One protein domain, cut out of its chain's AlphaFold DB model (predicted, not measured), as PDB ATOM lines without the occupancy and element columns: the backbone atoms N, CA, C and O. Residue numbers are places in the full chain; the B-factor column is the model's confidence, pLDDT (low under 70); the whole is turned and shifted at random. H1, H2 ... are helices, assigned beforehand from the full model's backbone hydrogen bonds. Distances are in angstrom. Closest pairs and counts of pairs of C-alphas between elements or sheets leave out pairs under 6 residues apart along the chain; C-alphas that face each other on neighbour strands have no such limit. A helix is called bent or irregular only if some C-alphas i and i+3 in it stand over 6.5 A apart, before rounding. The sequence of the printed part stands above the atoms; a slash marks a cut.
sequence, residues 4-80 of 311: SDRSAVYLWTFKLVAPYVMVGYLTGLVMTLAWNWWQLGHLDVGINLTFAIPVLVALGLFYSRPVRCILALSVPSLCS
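Overview. This is residues 4 to 80 of the 311 residues of the protein "uncharacterized protein LOC108066524 isoform X2" of Drosophila takahashii (UniProt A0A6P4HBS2). One long, bent helix, H1, makes the longest axis, and H2 folds back alongside its second arm with a narrow space between them, an open helical hairpin in outline. At the far end of H2 the chain makes a corner into H3, which turns away from H1, while the beginning of H1 sticks out past the rest with residues 4 to 13 standing free. The printed part has 77 residues with three named helices, H1, H2 and H3 in that order, and no named strand; its class is all helix. It is loose, with a radius of gyration of the C-alphas of 16.6 A, and its outline is flat, spanning 54 by 34 by 17 A.

Along the chain. H1, residues 4 to 40, was assigned as one helix by its hydrogen bonds, but it is bent: C-alphas 16 and 19 are 6.6 A apart. Its arm H1a, residues 4 to 16, begins with C-alpha 4 at (-24.099, -59.721, 39.369) and is 18.5 A long from first to last C-alpha. Its arm H1b, residues 19 to 40, is 31.3 A long and ends with C-alpha 40 at (9.347, -18.573, 36.959). H2, residues 45 to 63, is 27.4 A long. H3, residues 65 to 78, is 20.7 A long and ends with C-alpha 78 at (3.715, -45.626, 56.054).

Arrangement. H1a and H1b stand at a shallow tilt of 28 degrees. H1b and H2 are near each other, with 14 pairs of C-alphas within 10 A; their closest C-alphas are 8.1 A apart. H2 and H3 touch only at the corner by their link, and the closest C-alphas are those of Leu 61 and Arg 68, 5.2 A apart. H2 touches H3 with residues 60 to 62 alone, and H3 touches H2 with residues 67 to 71 alone. H2 and H3 run opposite ways at a steep tilt of 61 degrees. H1a is apart from H2 and H3, and H1b is apart from H3. In H1a and H1b every O i to N i+4 pair is within hydrogen-bond range; in H2 it is 13 of 15 and in H3 9 of 10.

Size, cuts and confidence. The two C-alphas farthest apart are those of Ser 4 and His 42, at 54.4 A. Residues 37 to 42 and 73 to 80 also stand free; without the free stretches the body has 53 residues and spans 35 by 23 by 13 A. The printed part has no cut, and the links H1 to H2 and H2 to H3 are tight. The mean pLDDT of the printed part is 73.1, and 22 residues are under 70, among them residues 4 to 7 and 39 to 50.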
ATOM      1  N   SER A   4     -24.083 -60.207  40.755       65.38
ATOM      2  CA  SER A   4     -24.099 -59.721  39.369       65.38
ATOM      3  C   SER A   4     -24.515 -58.248  39.265       65.38
ATOM      4  O   SER A   4     -23.822 -57.450  38.629       65.38
ATOM      5  N   ASP A   5     -25.573 -57.849  39.978       67.62
ATOM      6  CA  ASP A   5     -26.067 -56.465  39.985       67.62
ATOM      7  C   ASP A   5     -25.064 -55.512  40.637       67.62
ATOM      8  O   ASP A   5     -24.798 -54.427  40.119       67.62
ATOM      9  N   ARG A   6     -24.424 -55.932  41.739       66.88
ATOM     10  CA  ARG A   6     -23.345 -55.144  42.361       66.88
ATOM     11  C   ARG A   6     -22.204 -54.905  41.378       66.88
ATOM     12  O   ARG A   6     -21.761 -53.771  41.218       66.88
ATOM     13  N   SER A   7     -21.752 -55.952  40.694       67.25
ATOM     14  CA  SER A   7     -20.652 -55.876  39.726       67.25
ATOM     15  C   SER A   7     -20.968 -54.937  38.554       67.25
ATOM     16  O   SER A   7     -20.104 -54.160  38.140       67.25
ATOM     17  N   ALA A   8     -22.209 -54.959  38.063       70.31
ATOM     18  CA  ALA A   8     -22.687 -54.062  37.015       70.31
ATOM     19  C   ALA A   8     -22.728 -52.595  37.480       70.31
ATOM     20  O   ALA A   8     -22.239 -51.713  36.772       70.31
ATOM     21  N   VAL A   9     -23.214 -52.335  38.698       71.75
ATOM     22  CA  VAL A   9     -23.241 -50.988  39.297       71.75
ATOM     23  C   VAL A   9     -21.824 -50.438  39.502       71.75
ATOM     24  O   VAL A   9     -21.556 -49.288  39.152       71.75
ATOM     25  N   TYR A  10     -20.872 -51.246  39.986       69.25
ATOM     26  CA  TYR A  10     -19.470 -50.822  40.134       69.25
ATOM     27  C   TYR A  10     -18.788 -50.541  38.791       69.25
ATOM     28  O   TYR A  10     -17.996 -49.606  38.674       69.25
ATOM     29  N   LEU A  11     -19.093 -51.327  37.758       71.00
ATOM     30  CA  LEU A  11     -18.540 -51.116  36.422       71.00
ATOM     31  C   LEU A  11     -19.097 -49.841  35.774       71.00
ATOM     32  O   LEU A  11     -18.346 -49.086  35.155       71.00
ATOM     33  N   TRP A  12     -20.397 -49.591  35.938       67.81
ATOM     34  CA  TRP A  12     -21.077 -48.424  35.381       67.81
ATOM     35  C   TRP A  12     -20.637 -47.129  36.070       67.81
ATOM     36  O   TRP A  12     -20.257 -46.167  35.405       67.81
ATOM     37  N   THR A  13     -20.569 -47.140  37.403       70.12
ATOM     38  CA  THR A  13     -20.042 -46.013  38.190       70.12
ATOM     39  C   THR A  13     -18.574 -45.738  37.873       70.12
ATOM     40  O   THR A  13     -18.207 -44.583  37.682       70.12
ATOM     41  N   PHE A  14     -17.735 -46.767  37.713       72.25
ATOM     42  CA  PHE A  14     -16.342 -46.578  37.305       72.25
ATOM     43  C   PHE A  14     -16.220 -45.949  35.911       72.25
ATOM     44  O   PHE A  14     -15.461 -44.997  35.740       72.25
ATOM     45  N   LYS A  15     -16.982 -46.438  34.922       74.25
ATOM     46  CA  LYS A  15     -16.966 -45.879  33.560       74.25
ATOM     47  C   LYS A  15     -17.467 -44.440  33.491       74.25
ATOM     48  O   LYS A  15     -17.000 -43.696  32.636       74.25
ATOM     49  N   LEU A  16     -18.383 -44.058  34.375       75.94
ATOM     50  CA  LEU A  16     -18.924 -42.706  34.425       75.94
ATOM     51  C   LEU A  16     -17.982 -41.760  35.176       75.94
ATOM     52  O   LEU A  16     -17.711 -40.676  34.684       75.94
ATOM     53  N   VAL A  17     -17.420 -42.175  36.314       76.12
ATOM     54  CA  VAL A  17     -16.601 -41.315  37.189       76.12
ATOM     55  C   VAL A  17     -15.158 -41.158  36.692       76.12
ATOM     56  O   VAL A  17     -14.602 -40.063  36.768       76.12
ATOM     57  N   ALA A  18     -14.544 -42.214  36.148       73.50
ATOM     58  CA  ALA A  18     -13.157 -42.181  35.677       73.50
ATOM     59  C   ALA A  18     -12.844 -41.058  34.660       73.50
ATOM     60  O   ALA A  18     -11.846 -40.365  34.867       73.50
ATOM     61  N   PRO A  19     -13.645 -40.810  33.600       77.50
ATOM     62  CA  PRO A  19     -13.340 -39.744  32.646       77.50
ATOM     63  C   PRO A  19     -13.397 -38.350  33.280       77.50
ATOM     64  O   PRO A  19     -12.526 -37.534  32.990       77.50
ATOM     65  N   TYR A  20     -14.339 -38.076  34.191       76.44
ATOM     66  CA  TYR A  20     -14.403 -36.777  34.877       76.44
ATOM     67  C   TYR A  20     -13.185 -36.534  35.769       76.44
ATOM     68  O   TYR A  20     -12.641 -35.432  35.774       76.44
ATOM     69  N   VAL A  21     -12.720 -37.564  36.481       78.38
ATOM     70  CA  VAL A  21     -11.518 -37.458  37.318       78.38
ATOM     71  C   VAL A  21     -10.266 -37.254  36.460       78.38
ATOM     72  O   VAL A  21      -9.437 -36.409  36.787       78.38
ATOM     73  N   MET A  22     -10.151 -37.960  35.332       78.19
ATOM     74  CA  MET A  22      -9.033 -37.790  34.397       78.19
ATOM     75  C   MET A  22      -9.017 -36.400  33.758       78.19
ATOM     76  O   MET A  22      -7.963 -35.773  33.695       78.19
ATOM     77  N   VAL A  23     -10.177 -35.895  33.328       79.44
ATOM     78  CA  VAL A  23     -10.302 -34.543  32.770       79.44
ATOM     79  C   VAL A  23      -9.949 -33.500  33.825       79.44
ATOM     80  O   VAL A  23      -9.125 -32.638  33.545       79.44
ATOM     81  N   GLY A  24     -10.496 -33.606  35.041       81.31
ATOM     82  CA  GLY A  24     -10.182 -32.687  36.139       81.31
ATOM     83  C   GLY A  24      -8.698 -32.686  36.525       81.31
ATOM     84  O   GLY A  24      -8.130 -31.640  36.832       81.31
ATOM     85  N   TYR A  25      -8.043 -33.846  36.469       78.12
ATOM     86  CA  TYR A  25      -6.615 -33.957  36.752       78.12
ATOM     87  C   TYR A  25      -5.748 -33.363  35.633       78.12
ATOM     88  O   TYR A  25      -4.801 -32.631  35.916       78.12
ATOM     89  N   LEU A  26      -6.082 -33.627  34.364       79.56
ATOM     90  CA  LEU A  26      -5.379 -33.056  33.212       79.56
ATOM     91  C   LEU A  26      -5.529 -31.534  33.155       79.56
ATOM     92  O   LEU A  26      -4.545 -30.836  32.923       79.56
ATOM     93  N   THR A  27      -6.730 -31.007  33.405       80.75
ATOM     94  CA  THR A  27      -6.957 -29.557  33.444       80.75
ATOM     95  C   THR A  27      -6.215 -28.910  34.609       80.75
ATOM     96  O   THR A  27      -5.574 -27.880  34.411       80.75
ATOM     97  N   GLY A  28      -6.211 -29.537  35.790       81.94
ATOM     98  CA  GLY A  28      -5.399 -29.103  36.929       81.94
ATOM     99  C   GLY A  28      -3.901 -29.090  36.614       81.94
ATOM    100  O   GLY A  28      -3.223 -28.100  36.881       81.94
ATOM    101  N   LEU A  29      -3.380 -30.143  35.978       77.50
ATOM    102  CA  LEU A  29      -1.976 -30.234  35.573       77.50
ATOM    103  C   LEU A  29      -1.587 -29.135  34.581       77.50
ATOM    104  O   LEU A  29      -0.594 -28.445  34.796       77.50
ATOM    105  N   VAL A  30      -2.388 -28.933  33.535       79.94
ATOM    106  CA  VAL A  30      -2.161 -27.870  32.546       79.94
ATOM    107  C   VAL A  30      -2.192 -26.499  33.214       79.94
ATOM    108  O   VAL A  30      -1.304 -25.687  32.970       79.94
ATOM    109  N   MET A  31      -3.157 -26.257  34.106       80.56
ATOM    110  CA  MET A  31      -3.268 -24.984  34.816       80.56
ATOM    111  C   MET A  31      -2.053 -24.720  35.717       80.56
ATOM    112  O   MET A  31      -1.563 -23.596  35.791       80.56
ATOM    113  N   THR A  32      -1.523 -25.763  36.361       76.31
ATOM    114  CA  THR A  32      -0.359 -25.648  37.251       76.31
ATOM    115  C   THR A  32       0.933 -25.436  36.456       76.31
ATOM    116  O   THR A  32       1.756 -24.607  36.840       76.31
ATOM    117  N   LEU A  33       1.101 -26.127  35.320       75.25
ATOM    118  CA  LEU A  33       2.222 -25.913  34.394       75.25
ATOM    119  C   LEU A  33       2.191 -24.509  33.783       75.25
ATOM    120  O   LEU A  33       3.230 -23.858  33.716       75.25
ATOM    121  N   ALA A  34       1.010 -24.020  33.401       77.56
ATOM    122  CA  ALA A  34       0.830 -22.664  32.893       77.56
ATOM    123  C   ALA A  34       1.157 -21.606  33.960       77.56
ATOM    124  O   ALA A  34       1.869 -20.647  33.669       77.56
ATOM    125  N   TRP A  35       0.703 -21.799  35.205       78.25
ATOM    126  CA  TRP A  35       1.027 -20.904  36.321       78.25
ATOM    127  C   TRP A  35       2.529 -20.881  36.628       78.25
ATOM    128  O   TRP A  35       3.111 -19.821  36.847       78.25
ATOM    129  N   ASN A  36       3.175 -22.048  36.618       68.62
ATOM    130  CA  ASN A  36       4.605 -22.171  36.888       68.62
ATOM    131  C   ASN A  36       5.447 -21.528  35.774       68.62
ATOM    132  O   ASN A  36       6.346 -20.736  36.053       68.62
ATOM    133  N   TRP A  37       5.081 -21.783  34.514       67.94
ATOM    134  CA  TRP A  37       5.680 -21.129  33.352       67.94
ATOM    135  C   TRP A  37       5.598 -19.602  33.453       67.94
ATOM    136  O   TRP A  37       6.591 -18.912  33.229       67.94
ATOM    137  N   TRP A  38       4.428 -19.086  33.842       74.19
ATOM    138  CA  TRP A  38       4.189 -17.656  34.019       74.19
ATOM    139  C   TRP A  38       5.021 -17.045  35.154       74.19
ATOM    140  O   TRP A  38       5.550 -15.946  35.008       74.19
ATOM    141  N   GLN A  39       5.147 -17.746  36.283       65.31
ATOM    142  CA  GLN A  39       5.781 -17.206  37.485       65.31
ATOM    143  C   GLN A  39       7.315 -17.279  37.460       65.31
ATOM    144  O   GLN A  39       7.953 -16.424  38.074       65.31
ATOM    145  N   LEU A  40       7.913 -18.288  36.808       61.31
ATOM    146  CA  LEU A  40       9.347 -18.573  36.959       61.31
ATOM    147  C   LEU A  40      10.194 -18.491  35.682       61.31
ATOM    148  O   LEU A  40      11.410 -18.417  35.823       61.31
ATOM    149  N   GLY A  41       9.613 -18.456  34.473       61.94
ATOM    150  CA  GLY A  41      10.278 -18.101  33.198       61.94
ATOM    151  C   GLY A  41      11.484 -18.946  32.730       61.94
ATOM    152  O   GLY A  41      11.838 -18.902  31.556       61.94
ATOM    153  N   HIS A  42      12.096 -19.743  33.602       59.41
ATOM    154  CA  HIS A  42      13.218 -20.633  33.342       59.41
ATOM    155  C   HIS A  42      12.878 -21.993  33.954       59.41
ATOM    156  O   HIS A  42      12.893 -22.184  35.169       59.41
ATOM    157  N   LEU A  43      12.492 -22.931  33.094       51.22
ATOM    158  CA  LEU A  43      12.037 -24.257  33.489       51.22
ATOM    159  C   LEU A  43      13.251 -25.132  33.843       51.22
ATOM    160  O   LEU A  43      13.973 -25.581  32.954       51.22
ATOM    161  N   ASP A  44      13.495 -25.356  35.134       59.69
ATOM    162  CA  ASP A  44      14.525 -26.287  35.599       59.69
ATOM    163  C   ASP A  44      14.050 -27.738  35.382       59.69
ATOM    164  O   ASP A  44      12.910 -28.091  35.702       59.69
ATOM    165  N   VAL A  45      14.913 -28.595  34.830       55.22
ATOM    166  CA  VAL A  45      14.600 -29.982  34.420       55.22
ATOM    167  C   VAL A  45      14.058 -30.817  35.593       55.22
ATOM    168  O   VAL A  45      13.277 -31.750  35.388       55.22
ATOM    169  N   GLY A  46      14.394 -30.442  36.832       59.00
ATOM    170  CA  GLY A  46      13.870 -31.062  38.051       59.00
ATOM    171  C   GLY A  46      12.352 -30.923  38.240       59.00
ATOM    172  O   GLY A  46      11.718 -31.851  38.740       59.00
ATOM    173  N   ILE A  47      11.745 -29.826  37.776       59.91
ATOM    174  CA  ILE A  47      10.311 -29.540  37.969       59.91
ATOM    175  C   ILE A  47       9.442 -30.492  37.129       59.91
ATOM    176  O   ILE A  47       8.397 -30.953  37.592       59.91
ATOM    177  N   ASN A  48       9.904 -30.887  35.937       62.62
ATOM    178  CA  ASN A  48       9.195 -31.845  35.080       62.62
ATOM    179  C   ASN A  48       9.098 -33.243  35.714       62.62
ATOM    180  O   ASN A  48       8.062 -33.899  35.598       62.62
ATOM    181  N   LEU A  49      10.139 -33.693  36.426       62.56
ATOM    182  CA  LEU A  49      10.140 -35.002  37.089       62.56
ATOM    183  C   LEU A  49       9.203 -35.023  38.307       62.56
ATOM    184  O   LEU A  49       8.515 -36.019  38.541       62.56
ATOM    185  N   THR A  50       9.117 -33.908  39.040       69.75
ATOM    186  CA  THR A  50       8.212 -33.753  40.189       69.75
ATOM    187  C   THR A  50       6.741 -33.887  39.800       69.75
ATOM    188  O   THR A  50       5.976 -34.443  40.581       69.75
ATOM    189  N   PHE A  51       6.338 -33.444  38.601       70.75
ATOM    190  CA  PHE A  51       4.966 -33.616  38.100       70.75
ATOM    191  C   PHE A  51       4.759 -34.929  37.331       70.75
ATOM    192  O   PHE A  51       3.664 -35.488  37.374       70.75
ATOM    193  N   ALA A  52       5.798 -35.476  36.696       72.75
ATOM    194  CA  ALA A  52       5.713 -36.758  35.997       72.75
ATOM    195  C   ALA A  52       5.405 -37.934  36.943       72.75
ATOM    196  O   ALA A  52       4.621 -38.816  36.595       72.75
ATOM    197  N   ILE A  53       5.973 -37.941  38.155       74.56
ATOM    198  CA  ILE A  53       5.774 -39.033  39.124       74.56
ATOM    199  C   ILE A  53       4.308 -39.118  39.610       74.56
ATOM    200  O   ILE A  53       3.721 -40.194  39.490       74.56
ATOM    201  N   PRO A  54       3.657 -38.035  40.089       76.19
ATOM    202  CA  PRO A  54       2.237 -38.039  40.443       76.19
ATOM    203  C   PRO A  54       1.321 -38.453  39.292       76.19
ATOM    204  O   PRO A  54       0.359 -39.183  39.522       76.19
ATOM    205  N   VAL A  55       1.635 -38.037  38.061       75.69
ATOM    206  CA  VAL A  55       0.864 -38.393  36.859       75.69
ATOM    207  C   VAL A  55       0.945 -39.890  36.587       75.69
ATOM    208  O   VAL A  55      -0.083 -40.535  36.386       75.69
ATOM    209  N   LEU A  56       2.148 -40.467  36.627       75.00
ATOM    210  CA  LEU A  56       2.352 -41.904  36.445       75.00
ATOM    211  C   LEU A  56       1.681 -42.719  37.556       75.00
ATOM    212  O   LEU A  56       1.072 -43.753  37.278       75.00
ATOM    213  N   VAL A  57       1.730 -42.240  38.802       76.88
ATOM    214  CA  VAL A  57       1.051 -42.875  39.943       76.88
ATOM    215  C   VAL A  57      -0.471 -42.801  39.791       76.88
ATOM    216  O   VAL A  57      -1.146 -43.812  39.984       76.88
ATOM    217  N   ALA A  58      -1.021 -41.651  39.386       76.69
ATOM    218  CA  ALA A  58      -2.450 -41.485  39.129       76.69
ATOM    219  C   ALA A  58      -2.923 -42.401  37.987       76.69
ATOM    220  O   ALA A  58      -3.896 -43.135  38.145       76.69
ATOM    221  N   LEU A  59      -2.196 -42.445  36.868       73.75
ATOM    222  CA  LEU A  59      -2.493 -43.346  35.750       73.75
ATOM    223  C   LEU A  59      -2.411 -44.827  36.160       73.75
ATOM    224  O   LEU A  59      -3.307 -45.608  35.833       73.75
ATOM    225  N   GLY A  60      -1.386 -45.210  36.930       73.12
ATOM    226  CA  GLY A  60      -1.228 -46.565  37.466       73.12
ATOM    227  C   GLY A  60      -2.375 -46.977  38.395       73.12
ATOM    228  O   GLY A  60      -2.866 -48.106  38.309       73.12
ATOM    229  N   LEU A  61      -2.864 -46.045  39.221       68.50
ATOM    230  CA  LEU A  61      -4.042 -46.237  40.067       68.50
ATOM    231  C   LEU A  61      -5.306 -46.509  39.249       68.50
ATOM    232  O   LEU A  61      -6.127 -47.329  39.656       68.50
ATOM    233  N   PHE A  62      -5.485 -45.882  38.087       69.81
ATOM    234  CA  PHE A  62      -6.670 -46.116  37.258       69.81
ATOM    235  C   PHE A  62      -6.572 -47.377  36.396       69.81
ATOM    236  O   PHE A  62      -7.600 -48.025  36.188       69.81
ATOM    237  N   TYR A  63      -5.377 -47.777  35.957       72.19
ATOM    238  CA  TYR A  63      -5.221 -48.843  34.963       72.19
ATOM    239  C   TYR A  63      -5.380 -50.268  35.523       72.19
ATOM    240  O   TYR A  63      -5.944 -51.125  34.846       72.19
ATOM    241  N   SER A  64      -4.923 -50.551  36.751       76.38
ATOM    242  CA  SER A  64      -4.762 -51.945  37.200       76.38
ATOM    243  C   SER A  64      -5.281 -52.218  38.617       76.38
ATOM    244  O   SER A  64      -4.882 -51.570  39.584       76.38
ATOM    245  N   ARG A  65      -6.160 -53.228  38.765       75.69
ATOM    246  CA  ARG A  65      -6.671 -53.702  40.071       75.69
ATOM    247  C   ARG A  65      -5.561 -54.051  41.083       75.69
ATOM    248  O   ARG A  65      -5.671 -53.582  42.213       75.69
ATOM    249  N   PRO A  66      -4.493 -54.799  40.733       75.25
ATOM    250  CA  PRO A  66      -3.405 -55.069  41.675       75.25
ATOM    251  C   PRO A  66      -2.678 -53.798  42.138       75.25
ATOM    252  O   PRO A  66      -2.334 -53.700  43.312       75.25
ATOM    253  N   VAL A  67      -2.511 -52.791  41.270       77.50
ATOM    254  CA  VAL A  67      -1.850 -51.521  41.632       77.50
ATOM    255  C   VAL A  67      -2.673 -50.742  42.660       77.50
ATOM    256  O   VAL A  67      -2.114 -50.240  43.635       77.50
ATOM    257  N   ARG A  68      -4.007 -50.712  42.511       79.56
ATOM    258  CA  ARG A  68      -4.914 -50.103  43.502       79.56
ATOM    259  C   ARG A  68      -4.778 -50.750  44.877       79.56
ATOM    260  O   ARG A  68      -4.687 -50.041  45.873       79.56
ATOM    261  N   CYS A  69      -4.741 -52.082  44.929       77.88
ATOM    262  CA  CYS A  69      -4.635 -52.817  46.189       77.88
ATOM    263  C   CYS A  69      -3.279 -52.600  46.870       77.88
ATOM    264  O   CYS A  69      -3.232 -52.320  48.065       77.88
ATOM    265  N   ILE A  70      -2.179 -52.683  46.115       81.00
ATOM    266  CA  ILE A  70      -0.826 -52.482  46.653       81.00
ATOM    267  C   ILE A  70      -0.674 -51.060  47.207       81.00
ATOM    268  O   ILE A  70      -0.187 -50.888  48.325       81.00
ATOM    269  N   LEU A  71      -1.142 -50.039  46.478       75.44
ATOM    270  CA  LEU A  71      -1.040 -48.659  46.952       75.44
ATOM    271  C   LEU A  71      -1.937 -48.405  48.173       75.44
ATOM    272  O   LEU A  71      -1.488 -47.785  49.136       75.44
ATOM    273  N   ALA A  72      -3.160 -48.945  48.185       80.81
ATOM    274  CA  ALA A  72      -4.061 -48.836  49.332       80.81
ATOM    275  C   ALA A  72      -3.477 -49.472  50.605       80.81
ATOM    276  O   ALA A  72      -3.717 -48.963  51.695       80.81
ATOM    277  N   LEU A  73      -2.674 -50.535  50.481       78.56
ATOM    278  CA  LEU A  73      -1.973 -51.163  51.609       78.56
ATOM    279  C   LEU A  73      -0.670 -50.445  51.996       78.56
ATOM    280  O   LEU A  73      -0.245 -50.512  53.152       78.56
ATOM    281  N   SER A  74      -0.049 -49.719  51.065       79.81
ATOM    282  CA  SER A  74       1.159 -48.933  51.341       79.81
ATOM    283  C   SER A  74       0.888 -47.739  52.264       79.81
ATOM    284  O   SER A  74       1.703 -47.448  53.138       79.81
ATOM    285  N   VAL A  75      -0.285 -47.104  52.150       79.94
ATOM    286  CA  VAL A  75      -0.651 -45.924  52.954       79.94
ATOM    287  C   VAL A  75      -0.727 -46.252  54.460       79.94
ATOM    288  O   VAL A  75      -0.049 -45.581  55.240       79.94
ATOM    289  N   PRO A  76      -1.431 -47.314  54.911       77.75
ATOM    290  CA  PRO A  76      -1.378 -47.762  56.305       77.75
ATOM    291  C   PRO A  76       0.020 -48.195  56.765       77.75
ATOM    292  O   PRO A  76       0.365 -48.011  57.931       77.75
ATOM    293  N   SER A  77       0.844 -48.739  55.860       79.12
ATOM    294  CA  SER A  77       2.211 -49.176  56.173       79.12
ATOM    295  C   SER A  77       3.148 -47.999  56.476       79.12
ATOM    296  O   SER A  77       3.944 -48.060  57.415       79.12
ATOM    297  N   LEU A  78       2.990 -46.873  55.770       78.19
ATOM    298  CA  LEU A  78       3.715 -45.626  56.054       78.19
ATOM    299  C   LEU A  78       3.336 -45.015  57.414       78.19
ATOM    300  O   LEU A  78       4.172 -44.391  58.066       78.19
ATOM    301  N   CYS A  79       2.108 -45.248  57.887       78.94
ATOM    302  CA  CYS A  79       1.646 -44.816  59.210       78.94
ATOM    303  C   CYS A  79       2.174 -45.678  60.375       78.94
ATOM    304  O   CYS A  79       1.968 -45.314  61.539       78.94
ATOM    305  N   SER A  80       2.871 -46.783  60.083       88.81
ATOM    306  CA  SER A  80       3.524 -47.648  61.072       88.81
ATOM    307  C   SER A  80       4.714 -46.961  61.757       88.81
ATOM    308  O   SER A  80       5.275 -45.991  61.246       88.81
TER     309      SER A  80